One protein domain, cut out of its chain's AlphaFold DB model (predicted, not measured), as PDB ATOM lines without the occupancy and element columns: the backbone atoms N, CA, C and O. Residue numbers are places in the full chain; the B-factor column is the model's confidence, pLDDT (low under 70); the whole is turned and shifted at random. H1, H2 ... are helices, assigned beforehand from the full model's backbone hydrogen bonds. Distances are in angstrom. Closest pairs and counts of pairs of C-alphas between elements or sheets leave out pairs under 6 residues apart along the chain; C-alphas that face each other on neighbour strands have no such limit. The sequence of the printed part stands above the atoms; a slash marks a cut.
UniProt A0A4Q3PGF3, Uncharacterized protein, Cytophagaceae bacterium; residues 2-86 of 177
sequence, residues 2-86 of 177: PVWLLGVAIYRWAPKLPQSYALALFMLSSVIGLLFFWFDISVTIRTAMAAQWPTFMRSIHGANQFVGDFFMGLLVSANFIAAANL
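What this domain is: This is residues 2 to 86 of the 177 residues of an uncharacterized protein of Cytophagaceae bacterium (UniProt A0A4Q3PGF3). Look first at the longest helix, H2: it lies side by side with H5, and H1 lies along the other side of H5, a row of three. H3 and short H4 extend past one end of that row. The printed part has 85 residues with five named helices, H1 to H5 along the chain, and no named strand: all helix, loose, radius of gyration of the C-alphas 15.3 A, spans 46 by 27 by 15 A.

How they stand to each other: H2, residues 19 to 38, touches H5, residues 66 to 84, opposite ways at a shallow tilt of 30 degrees; their closest C-alphas, Ala 22 and Ala 82, are 4.5 A apart. H1, residues 3 to 13, touches H5 the same way at a shallow tilt of 23 degrees, closest at C-alphas 3 and 73, 5.6 A. H3, residues 41 to 52, touches H5 with residues 41 to 46 alone, closest at C-alphas 42 and 68, 4.4 A. H4, residues 54 to 59, and H3 only just touch, with 3 pairs of C-alphas within 8 A, and only at the corner, closest at C-alphas 50 and 57, 5.6 A. Every O i to N i+4 pair is within hydrogen-bond range in H2, H3, H4 and H5; in H1, 6 of 7 are.

Where its parts are: Find C-alpha 19 at (51.012, -0.154, 67.856); from there H2 runs 28.1 A. H5 runs 26.3 A to C-alpha 84 at (54.503, 7.799, 62.197).

The domain as a whole: The farthest C-alphas, of Gln 19 and Thr 55, are 47.1 A apart. The printed part has no cut and no long link; in this model residue 2 alone has pLDDT under 70.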
ATOM      1  N   PRO A   2      43.454  20.773  47.875       67.88
ATOM      2  CA  PRO A   2      43.449  20.804  49.355       67.88
ATOM      3  C   PRO A   2      44.053  19.558  50.027       67.88
ATOM      4  O   PRO A   2      44.297  19.585  51.226       67.88
ATOM      5  N   VAL A   3      44.387  18.499  49.278       78.81
ATOM      6  CA  VAL A   3      45.067  17.301  49.822       78.81
ATOM      7  C   VAL A   3      46.399  17.658  50.500       78.81
ATOM      8  O   VAL A   3      46.768  17.065  51.506       78.81
ATOM      9  N   TRP A   4      47.091  18.693  50.019       80.06
ATOM     10  CA  TRP A   4      48.318  19.183  50.650       80.06
ATOM     11  C   TRP A   4      48.102  19.695  52.086       80.06
ATOM     12  O   TRP A   4      48.969  19.515  52.942       80.06
ATOM     13  N   LEU A   5      46.926  20.263  52.388       85.50
ATOM     14  CA  LEU A   5      46.589  20.695  53.748       85.50
ATOM     15  C   LEU A   5      46.478  19.512  54.712       85.50
ATOM     16  O   LEU A   5      46.798  19.679  55.885       85.50
ATOM     17  N   LEU A   6      46.100  18.320  54.234       85.50
ATOM     18  CA  LEU A   6      46.111  17.108  55.059       85.50
ATOM     19  C   LEU A   6      47.535  16.769  55.502       85.50
ATOM     20  O   LEU A   6      47.754  16.484  56.673       85.50
ATOM     21  N   GLY A   7      48.520  16.896  54.609       85.62
ATOM     22  CA  GLY A   7      49.931  16.724  54.965       85.62
ATOM     23  C   GLY A   7      50.385  17.698  56.058       85.62
ATOM     24  O   GLY A   7      51.024  17.291  57.029       85.62
ATOM     25  N   VAL A   8      49.996  18.974  55.952       86.88
ATOM     26  CA  VAL A   8      50.281  19.989  56.985       86.88
ATOM     27  C   VAL A   8      49.575  19.665  58.304       86.88
ATOM     28  O   VAL A   8      50.178  19.793  59.370       86.88
ATOM     29  N   ALA A   9      48.313  19.235  58.245       89.75
ATOM     30  CA  ALA A   9      47.536  18.856  59.418       89.75
ATOM     31  C   ALA A   9      48.167  17.657  60.137       89.75
ATOM     32  O   ALA A   9      48.364  17.716  61.346       89.75
ATOM     33  N   ILE A  10      48.576  16.617  59.403       89.75
ATOM     34  CA  ILE A  10      49.287  15.457  59.962       89.75
ATOM     35  C   ILE A  10      50.593  15.900  60.612       89.75
ATOM     36  O   ILE A  10      50.865  15.528  61.748       89.75
ATOM     37  N   TYR A  11      51.381  16.740  59.937       87.25
ATOM     38  CA  TYR A  11      52.643  17.229  60.491       87.25
ATOM     39  C   TYR A  11      52.462  17.952  61.836       87.25
ATOM     40  O   TYR A  11      53.321  17.851  62.710       87.25
ATOM     41  N   ARG A  12      51.344  18.665  62.021       89.19
ATOM     42  CA  ARG A  12      51.053  19.398  63.261       89.19
ATOM     43  C   ARG A  12      50.322  18.574  64.320       89.19
ATOM     44  O   ARG A  12      50.516  18.834  65.504       89.19
ATOM     45  N   TRP A  13      49.477  17.630  63.913       89.94
ATOM     46  CA  TRP A  13      48.471  17.000  64.777       89.94
ATOM     47  C   TRP A  13      48.396  15.476  64.646       89.94
ATOM     48  O   TRP A  13      47.374  14.898  65.009       89.94
ATOM     49  N   ALA A  14      49.433  14.811  64.127       85.62
ATOM     50  CA  ALA A  14      49.443  13.354  63.994       85.62
ATOM     51  C   ALA A  14      49.032  12.677  65.320       85.62
ATOM     52  O   ALA A  14      49.738  12.820  66.326       85.62
ATOM     53  N   PRO A  15      47.897  11.952  65.351       89.50
ATOM     54  CA  PRO A  15      47.431  11.312  66.568       89.50
ATOM     55  C   PRO A  15      48.369  10.168  66.956       89.50
ATOM     56  O   PRO A  15      48.920   9.465  66.102       89.50
ATOM     57  N   LYS A  16      48.523   9.958  68.266       92.38
ATOM     58  CA  LYS A  16      49.224   8.786  68.792       92.38
ATOM     59  C   LYS A  16      48.280   7.593  68.772       92.38
ATOM     60  O   LYS A  16      47.204   7.648  69.362       92.38
ATOM     61  N   LEU A  17      48.690   6.524  68.103       92.56
ATOM     62  CA  LEU A  17      47.923   5.289  67.983       92.56
ATOM     63  C   LEU A  17      48.648   4.154  68.713       92.56
ATOM     64  O   LEU A  17      49.879   4.089  68.654       92.56
ATOM     65  N   PRO A  18      47.926   3.223  69.364       93.94
ATOM     66  CA  PRO A  18      48.546   1.998  69.849       93.94
ATOM     67  C   PRO A  18      49.122   1.195  68.677       93.94
ATOM     68  O   PRO A  18      48.564   1.191  67.577       93.94
ATOM     69  N   GLN A  19      50.226   0.487  68.915       92.56
ATOM     70  CA  GLN A  19      51.012  -0.154  67.856       92.56
ATOM     71  C   GLN A  19      50.205  -1.148  67.001       92.56
ATOM     72  O   GLN A  19      50.403  -1.204  65.789       92.56
ATOM     73  N   SER A  20      49.277  -1.901  67.599       93.38
ATOM     74  CA  SER A  20      48.407  -2.842  66.878       93.38
ATOM     75  C   SER A  20      47.474  -2.131  65.893       93.38
ATOM     76  O   SER A  20      47.412  -2.511  64.725       93.38
ATOM     77  N   TYR A  21      46.808  -1.060  66.333       95.81
ATOM     78  CA  TYR A  21      45.947  -0.239  65.478       95.81
ATOM     79  C   TYR A  21      46.745   0.483  64.396       95.81
ATOM     80  O   TYR A  21      46.298   0.543  63.254       95.81
ATOM     81  N   ALA A  22      47.935   0.991  64.725       95.19
ATOM     82  CA  ALA A  22      48.822   1.603  63.743       95.19
ATOM     83  C   ALA A  22      49.238   0.590  62.664       95.19
ATOM     84  O   ALA A  22      49.157   0.899  61.480       95.19
ATOM     85  N   LEU A  23      49.609  -0.638  63.034       95.94
ATOM     86  CA  LEU A  23      49.958  -1.675  62.059       95.94
ATOM     87  C   LEU A  23      48.760  -2.070  61.190       95.94
ATOM     88  O   LEU A  23      48.891  -2.134  59.969       95.94
ATOM     89  N   ALA A  24      47.591  -2.287  61.798       96.94
ATOM     90  CA  ALA A  24      46.371  -2.613  61.065       96.94
ATOM     91  C   ALA A  24      45.997  -1.498  60.079       96.94
ATOM     92  O   ALA A  24      45.753  -1.774  58.908       96.94
ATOM     93  N   LEU A  25      46.028  -0.236  60.521       97.00
ATOM     94  CA  LEU A  25      45.744   0.919  59.672       97.00
ATOM     95  C   LEU A  25      46.776   1.061  58.550       97.00
ATOM     96  O   LEU A  25      46.398   1.340  57.414       97.00
ATOM     97  N   PHE A  26      48.061   0.833  58.833       96.75
ATOM     98  CA  PHE A  26      49.121   0.865  57.827       96.75
ATOM     99  C   PHE A  26      48.902  -0.204  56.751       96.75
ATOM    100  O   PHE A  26      48.884   0.113  55.562       96.75
ATOM    101  N   MET A  27      48.675  -1.455  57.156       97.44
ATOM    102  CA  MET A  27      48.462  -2.566  56.227       97.44
ATOM    103  C   MET A  27      47.175  -2.381  55.429       97.44
ATOM    104  O   MET A  27      47.192  -2.500  54.207       97.44
ATOM    105  N   LEU A  28      46.079  -2.013  56.095       97.69
ATOM    106  CA  LEU A  28      44.789  -1.804  55.450       97.69
ATOM    107  C   LEU A  28      44.845  -0.653  54.443       97.69
ATOM    108  O   LEU A  28      44.444  -0.830  53.299       97.69
ATOM    109  N   SER A  29      45.389   0.506  54.831       97.19
ATOM    110  CA  SER A  29      45.544   1.644  53.911       97.19
ATOM    111  C   SER A  29      46.477   1.329  52.740       97.19
ATOM    112  O   SER A  29      46.193   1.758  51.625       97.19
ATOM    113  N   SER A  30      47.538   0.542  52.955       96.50
ATOM    114  CA  SER A  30      48.442   0.111  51.878       96.50
ATOM    115  C   SER A  30      47.742  -0.830  50.901       96.50
ATOM    116  O   SER A  30      47.799  -0.612  49.695       96.50
ATOM    117  N   VAL A  31      47.040  -1.850  51.407       97.62
ATOM    118  CA  VAL A  31      46.299  -2.808  50.574       97.62
ATOM    119  C   VAL A  31      45.188  -2.097  49.811       97.62
ATOM    120  O   VAL A  31      45.107  -2.242  48.598       97.62
ATOM    121  N   ILE A  32      44.376  -1.274  50.481       97.31
ATOM    122  CA  ILE A  32      43.316  -0.508  49.812       97.31
ATOM    123  C   ILE A  32      43.915   0.445  48.776       97.31
ATOM    124  O   ILE A  32      43.393   0.517  47.670       97.31
ATOM    125  N   GLY A  33      45.012   1.141  49.086       95.88
ATOM    126  CA  GLY A  33      45.694   2.019  48.133       95.88
ATOM    127  C   GLY A  33      46.204   1.274  46.897       95.88
ATOM    128  O   GLY A  33      46.012   1.741  45.775       95.88
ATOM    129  N   LEU A  34      46.788   0.087  47.085       96.19
ATOM    130  CA  LEU A  34      47.231  -0.772  45.986       96.19
ATOM    131  C   LEU A  34      46.058  -1.273  45.144       96.19
ATOM    132  O   LEU A  34      46.139  -1.214  43.924       96.19
ATOM    133  N   LEU A  35      44.961  -1.714  45.763       96.44
ATOM    134  CA  LEU A  35      43.757  -2.135  45.039       96.44
ATOM    135  C   LEU A  35      43.116  -0.955  44.295       96.44
ATOM    136  O   LEU A  35      42.703  -1.103  43.150       96.44
ATOM    137  N   PHE A  36      43.079   0.227  44.915       94.81
ATOM    138  CA  PHE A  36      42.570   1.450  44.300       94.81
ATOM    139  C   PHE A  36      43.339   1.798  43.021       94.81
ATOM    140  O   PHE A  36      42.730   2.201  42.031       94.81
ATOM    141  N   PHE A  37      44.662   1.614  43.042       92.50
ATOM    142  CA  PHE A  37      45.516   1.763  41.868       92.50
ATOM    143  C   PHE A  37      45.311   0.628  40.855       92.50
ATOM    144  O   PHE A  37      45.086   0.895  39.684       92.50
ATOM    145  N   TRP A  38      45.341  -0.631  41.300       95.88
ATOM    146  CA  TRP A  38      45.287  -1.813  40.433       95.88
ATOM    147  C   TRP A  38      43.986  -1.927  39.634       95.88
ATOM    148  O   TRP A  38      43.993  -2.404  38.504       95.88
ATOM    149  N   PHE A  39      42.869  -1.498  40.221       95.88
ATOM    150  CA  PHE A  39      41.559  -1.506  39.570       95.88
ATOM    151  C   PHE A  39      41.194  -0.171  38.915       95.88
ATOM    152  O   PHE A  39      40.039   0.010  38.536       95.88
ATOM    153  N   ASP A  40      42.135   0.776  38.818       93.31
ATOM    154  CA  ASP A  40      41.911   2.097  38.223       93.31
ATOM    155  C   ASP A  40      40.659   2.805  38.774       93.31
ATOM    156  O   ASP A  40      39.931   3.493  38.054       93.31
ATOM    157  N   ILE A  41      40.399   2.676  40.082       93.88
ATOM    158  CA  ILE A  41      39.149   3.143  40.706       93.88
ATOM    159  C   ILE A  41      38.930   4.645  40.473       93.88
ATOM    160  O   ILE A  41      37.801   5.087  40.260       93.88
ATOM    161  N   SER A  42      40.005   5.439  40.441       91.69
ATOM    162  CA  SER A  42      39.940   6.870  40.097       91.69
ATOM    163  C   SER A  42      39.359   7.114  38.696       91.69
ATOM    164  O   SER A  42      38.554   8.029  38.498       91.69
ATOM    165  N   VAL A  43      39.717   6.271  37.722       92.50
ATOM    166  CA  VAL A  43      39.185   6.338  36.357       92.50
ATOM    167  C   VAL A  43      37.713   5.951  36.352       92.50
ATOM    168  O   VAL A  43      36.919   6.689  35.778       92.50
ATOM    169  N   THR A  44      37.332   4.873  37.040       94.31
ATOM    170  CA  THR A  44      35.928   4.441  37.158       94.31
ATOM    171  C   THR A  44      35.044   5.519  37.786       94.31
ATOM    172  O   THR A  44      33.949   5.794  37.297       94.31
ATOM    173  N   ILE A  45      35.523   6.183  38.842       93.75
ATOM    174  CA  ILE A  45      34.811   7.307  39.463       93.75
ATOM    175  C   ILE A  45      34.658   8.448  38.453       93.75
ATOM    176  O   ILE A  45      33.554   8.952  38.250       93.75
ATOM    177  N   ARG A  46      35.747   8.840  37.779       92.88
ATOM    178  CA  ARG A  46      35.720   9.914  36.777       92.88
ATOM    179  C   ARG A  46      34.755   9.603  35.631       92.88
ATOM    180  O   ARG A  46      34.038  10.507  35.202       92.88
ATOM    181  N   THR A  47      34.739   8.375  35.113       93.44
ATOM    182  CA  THR A  47      33.853   7.990  34.003       93.44
ATOM    183  C   THR A  47      32.391   7.982  34.434       93.44
ATOM    184  O   THR A  47      31.559   8.545  33.724       93.44
ATOM    185  N   ALA A  48      32.080   7.458  35.623       94.88
ATOM    186  CA  ALA A  48      30.733   7.511  36.189       94.88
ATOM    187  C   ALA A  48      30.251   8.960  36.389       94.88
ATOM    188  O   ALA A  48      29.141   9.316  35.992       94.88
ATOM    189  N   MET A  49      31.109   9.833  36.923       94.12
ATOM    190  CA  MET A  49      30.793  11.257  37.079       94.12
ATOM    191  C   MET A  49      30.604  11.965  35.736       94.12
ATOM    192  O   MET A  49      29.722  12.811  35.609       94.12
ATOM    193  N   ALA A  50      31.412  11.632  34.726       93.06
ATOM    194  CA  ALA A  50      31.277  12.194  33.385       93.06
ATOM    195  C   ALA A  50      29.970  11.768  32.703       93.06
ATOM    196  O   ALA A  50      29.390  12.575  31.980       93.06
ATOM    197  N   ALA A  51      29.492  10.548  32.964       94.81
ATOM    198  CA  ALA A  51      28.198  10.077  32.480       94.81
ATOM    199  C   ALA A  51      27.029  10.820  33.150       94.81
ATOM    200  O   ALA A  51      26.089  11.220  32.468       94.81
ATOM    201  N   GLN A  52      27.110  11.058  34.465       95.31
ATOM    202  CA  GLN A  52      26.032  11.705  35.221       95.31
ATOM    203  C   GLN A  52      26.004  13.236  35.059       95.31
ATOM    204  O   GLN A  52      24.929  13.834  35.008       95.31
ATOM    205  N   TRP A  53      27.172  13.884  34.975       93.69
ATOM    206  CA  TRP A  53      27.316  15.349  34.932       93.69
ATOM    207  C   TRP A  53      28.307  15.821  33.851       93.69
ATOM    208  O   TRP A  53      29.344  16.427  34.152       93.69
ATOM    209  N   PRO A  54      28.001  15.608  32.561       92.00
ATOM    210  CA  PRO A  54      28.945  15.836  31.464       92.00
ATOM    211  C   PRO A  54      29.335  17.305  31.252       92.00
ATOM    212  O   PRO A  54      30.423  17.592  30.755       92.00
ATOM    213  N   THR A  55      28.467  18.266  31.570       93.06
ATOM    214  CA  THR A  55      28.771  19.705  31.444       93.06
ATOM    215  C   THR A  55      29.734  20.175  32.529       93.06
ATOM    216  O   THR A  55      30.733  20.822  32.219       93.06
ATOM    217  N   PHE A  56      29.492  19.783  33.781       92.00
ATOM    218  CA  PHE A  56      30.379  20.084  34.907       92.00
ATOM    219  C   PHE A  56      31.753  19.424  34.742       92.00
ATOM    220  O   PHE A  56      32.785  20.071  34.881       92.00
ATOM    221  N   MET A  57      31.787  18.146  34.359       91.00
ATOM    222  CA  MET A  57      33.051  17.424  34.185       91.00
ATOM    223  C   MET A  57      33.900  17.969  33.029       91.00
ATOM    224  O   MET A  57      35.126  17.861  33.065       91.00
ATOM    225  N   ARG A  58      33.273  18.596  32.024       88.25
ATOM    226  CA  ARG A  58      33.984  19.320  30.960       88.25
ATOM    227  C   ARG A  58      34.513  20.677  31.422       88.25
ATOM    228  O   ARG A  58      35.613  21.041  31.021       88.25
ATOM    229  N   SER A  59      33.793  21.407  32.278       92.06
ATOM    230  CA  SER A  59      34.236  22.738  32.726       92.06
ATOM    231  C   SER A  59      35.499  22.686  33.593       92.06
ATOM    232  O   SER A  59      36.343  23.577  33.501       92.06
ATOM    233  N   ILE A  60      35.685  21.613  34.367       86.94
ATOM    234  CA  ILE A  60      36.842  21.432  35.261       86.94
ATOM    235  C   ILE A  60      38.119  20.925  34.563       86.94
ATOM    236  O   ILE A  60      39.156  20.825  35.216       86.94
ATOM    237  N   HIS A  61      38.080  20.648  33.250       82.75
ATOM    238  CA  HIS A  61      39.232  20.277  32.410       82.75
ATOM    239  C   HIS A  61      40.220  19.309  33.099       82.75
ATOM    240  O   HIS A  61      39.874  18.162  33.379       82.75
ATOM    241  N   GLY A  62      41.449  19.763  33.385       75.81
ATOM    242  CA  GLY A  62      42.523  18.963  33.986       75.81
ATOM    243  C   GLY A  62      42.313  18.585  35.458       75.81
ATOM    244  O   GLY A  62      43.085  17.797  35.989       75.81
ATOM    245  N   ALA A  63      41.278  19.109  36.119       83.06
ATOM    246  CA  ALA A  63      40.919  18.769  37.497       83.06
ATOM    247  C   ALA A  63      39.799  17.716  37.584       83.06
ATOM    248  O   ALA A  63      39.232  17.506  38.652       83.06
ATOM    249  N   ASN A  64      39.458  17.040  36.487       87.25
ATOM    250  CA  ASN A  64      38.347  16.083  36.430       87.25
ATOM    251  C   ASN A  64      38.563  14.763  37.201       87.25
ATOM    252  O   ASN A  64      37.646  13.950  37.268       87.25
ATOM    253  N   GLN A  65      39.737  14.551  37.801       87.75
ATOM    254  CA  GLN A  65      40.037  13.410  38.678       87.75
ATOM    255  C   GLN A  65      39.983  13.758  40.170       87.75
ATOM    256  O   GLN A  65      40.284  12.910  41.008       87.75
ATOM    257  N   PHE A  66      39.536  14.970  40.517       89.75
ATOM    258  CA  PHE A  66      39.624  15.492  41.879       89.75
ATOM    259  C   PHE A  66      39.085  14.535  42.950       89.75
ATOM    260  O   PHE A  66      39.719  14.385  43.988       89.75
ATOM    261  N   VAL A  67      37.949  13.863  42.718       92.00
ATOM    262  CA  VAL A  67      37.356  12.930  43.696       92.00
ATOM    263  C   VAL A  67      38.288  11.756  43.977       92.00
ATOM    264  O   VAL A  67      38.527  11.430  45.139       92.00
ATOM    265  N   GLY A  68      38.851  11.153  42.929       91.94
ATOM    266  CA  GLY A  68      39.839  10.089  43.077       91.94
ATOM    267  C   GLY A  68      41.076  10.572  43.833       91.94
ATOM    268  O   GLY A  68      41.539   9.893  44.750       91.94
ATOM    269  N   ASP A  69      41.543  11.788  43.537       90.38
ATOM    270  CA  ASP A  69      42.683  12.403  44.228       90.38
ATOM    271  C   ASP A  69      42.402  12.644  45.718       90.38
ATOM    272  O   ASP A  69      43.298  12.501  46.550       90.38
ATOM    273  N   PHE A  70      41.163  12.989  46.084       92.25
ATOM    274  CA  PHE A  70      40.753  13.134  47.481       92.25
ATOM    275  C   PHE A  70      40.765  11.798  48.223       92.25
ATOM    276  O   PHE A  70      41.317  11.730  49.320       92.25
ATOM    277  N   PHE A  71      40.203  10.739  47.632       93.31
ATOM    278  CA  PHE A  71      40.233   9.403  48.233       93.31
ATOM    279  C   PHE A  71      41.662   8.896  48.405       93.31
ATOM    280  O   PHE A  71      42.035   8.474  49.501       93.31
ATOM    281  N   MET A  72      42.486   9.010  47.362       92.50
ATOM    282  CA  MET A  72      43.898   8.641  47.441       92.50
ATOM    283  C   MET A  72      44.630   9.490  48.488       92.50
ATOM    284  O   MET A  72      45.376   8.962  49.310       92.50
ATOM    285  N   GLY A  73      44.356  10.795  48.530       92.62
ATOM    286  CA  GLY A  73      44.891  11.707  49.535       92.62
ATOM    287  C   GLY A  73      44.564  11.289  50.969       92.62
ATOM    288  O   GLY A  73      45.442  11.335  51.832       92.62
ATOM    289  N   LEU A  74      43.332  10.839  51.228       93.25
ATOM    290  CA  LEU A  74      42.911  10.318  52.531       93.25
ATOM    291  C   LEU A  74      43.590   8.985  52.870       93.25
ATOM    292  O   LEU A  74      44.051   8.815  53.998       93.25
ATOM    293  N   LEU A  75      43.705   8.067  51.907       94.69
ATOM    294  CA  LEU A  75      44.391   6.783  52.102       94.69
ATOM    295  C   LEU A  75      45.869   6.980  52.444       94.69
ATOM    296  O   LEU A  75      46.354   6.426  53.431       94.69
ATOM    297  N   VAL A  76      46.567   7.827  51.685       94.00
ATOM    298  CA  VAL A  76      47.972   8.183  51.941       94.00
ATOM    299  C   VAL A  76      48.116   8.891  53.289       94.00
ATOM    300  O   VAL A  76      49.029   8.589  54.054       94.00
ATOM    301  N   SER A  77      47.185   9.784  53.628       94.44
ATOM    302  CA  SER A  77      47.154  10.468  54.926       94.44
ATOM    303  C   SER A  77      47.039   9.485  56.094       94.44
ATOM    304  O   SER A  77      47.823   9.553  57.041       94.44
ATOM    305  N   ALA A  78      46.106   8.534  56.012       94.56
ATOM    306  CA  ALA A  78      45.944   7.482  57.011       94.56
ATOM    307  C   ALA A  78      47.198   6.599  57.111       94.56
ATOM    308  O   ALA A  78      47.641   6.278  58.216       94.56
ATOM    309  N   ASN A  79      47.810   6.270  55.971       95.31
ATOM    310  CA  ASN A  79      49.048   5.499  55.916       95.31
ATOM    311  C   ASN A  79      50.208   6.221  56.618       95.31
ATOM    312  O   ASN A  79      50.923   5.609  57.410       95.31
ATOM    313  N   PHE A  80      50.358   7.532  56.409       93.31
ATOM    314  CA  PHE A  80      51.384   8.339  57.074       93.31
ATOM    315  C   PHE A  80      51.150   8.485  58.577       93.31
ATOM    316  O   PHE A  80      52.102   8.354  59.346       93.31
ATOM    317  N   ILE A  81      49.903   8.697  59.014       94.38
ATOM    318  CA  ILE A  81      49.553   8.710  60.445       94.38
ATOM    319  C   ILE A  81      49.944   7.378  61.096       94.38
ATOM    320  O   ILE A  81      50.553   7.357  62.167       94.38
ATOM    321  N   ALA A  82      49.624   6.265  60.440       94.75
ATOM    322  CA  ALA A  82      49.978   4.940  60.913       94.75
ATOM    323  C   ALA A  82      51.502   4.748  60.971       94.75
ATOM    324  O   ALA A  82      52.040   4.410  62.024       94.75
ATOM    325  N   ALA A  83      52.214   5.050  59.881       92.38
ATOM    326  CA  ALA A  83      53.666   4.907  59.785       92.38
ATOM    327  C   ALA A  83      54.419   5.735  60.840       92.38
ATOM    328  O   ALA A  83      55.393   5.248  61.420       92.38
ATOM    329  N   ALA A  84      53.937   6.943  61.154       90.12
ATOM    330  CA  ALA A  84      54.503   7.799  62.197       90.12
ATOM    331  C   ALA A  84      54.474   7.153  63.597       90.12
ATOM    332  O   ALA A  84      55.299   7.488  64.444       90.12
ATOM    333  N   ASN A  85      53.568   6.200  63.834       92.56
ATOM    334  CA  ASN A  85      53.449   5.456  65.089       92.56
ATOM    335  C   ASN A  85      54.208   4.109  65.081       92.56
ATOM    336  O   ASN A  85      54.263   3.434  66.106       92.56
ATOM    337  N   LEU A  86      54.827   3.714  63.959       91.56
ATOM    338  CA  LEU A  86      55.537   2.434  63.789       91.56
ATOM    339  C   LEU A  86      57.070   2.583  63.752       91.56
ATOM    340  O   LEU A  86      57.783   1.750  63.189       91.56
TER     341      LEU A  86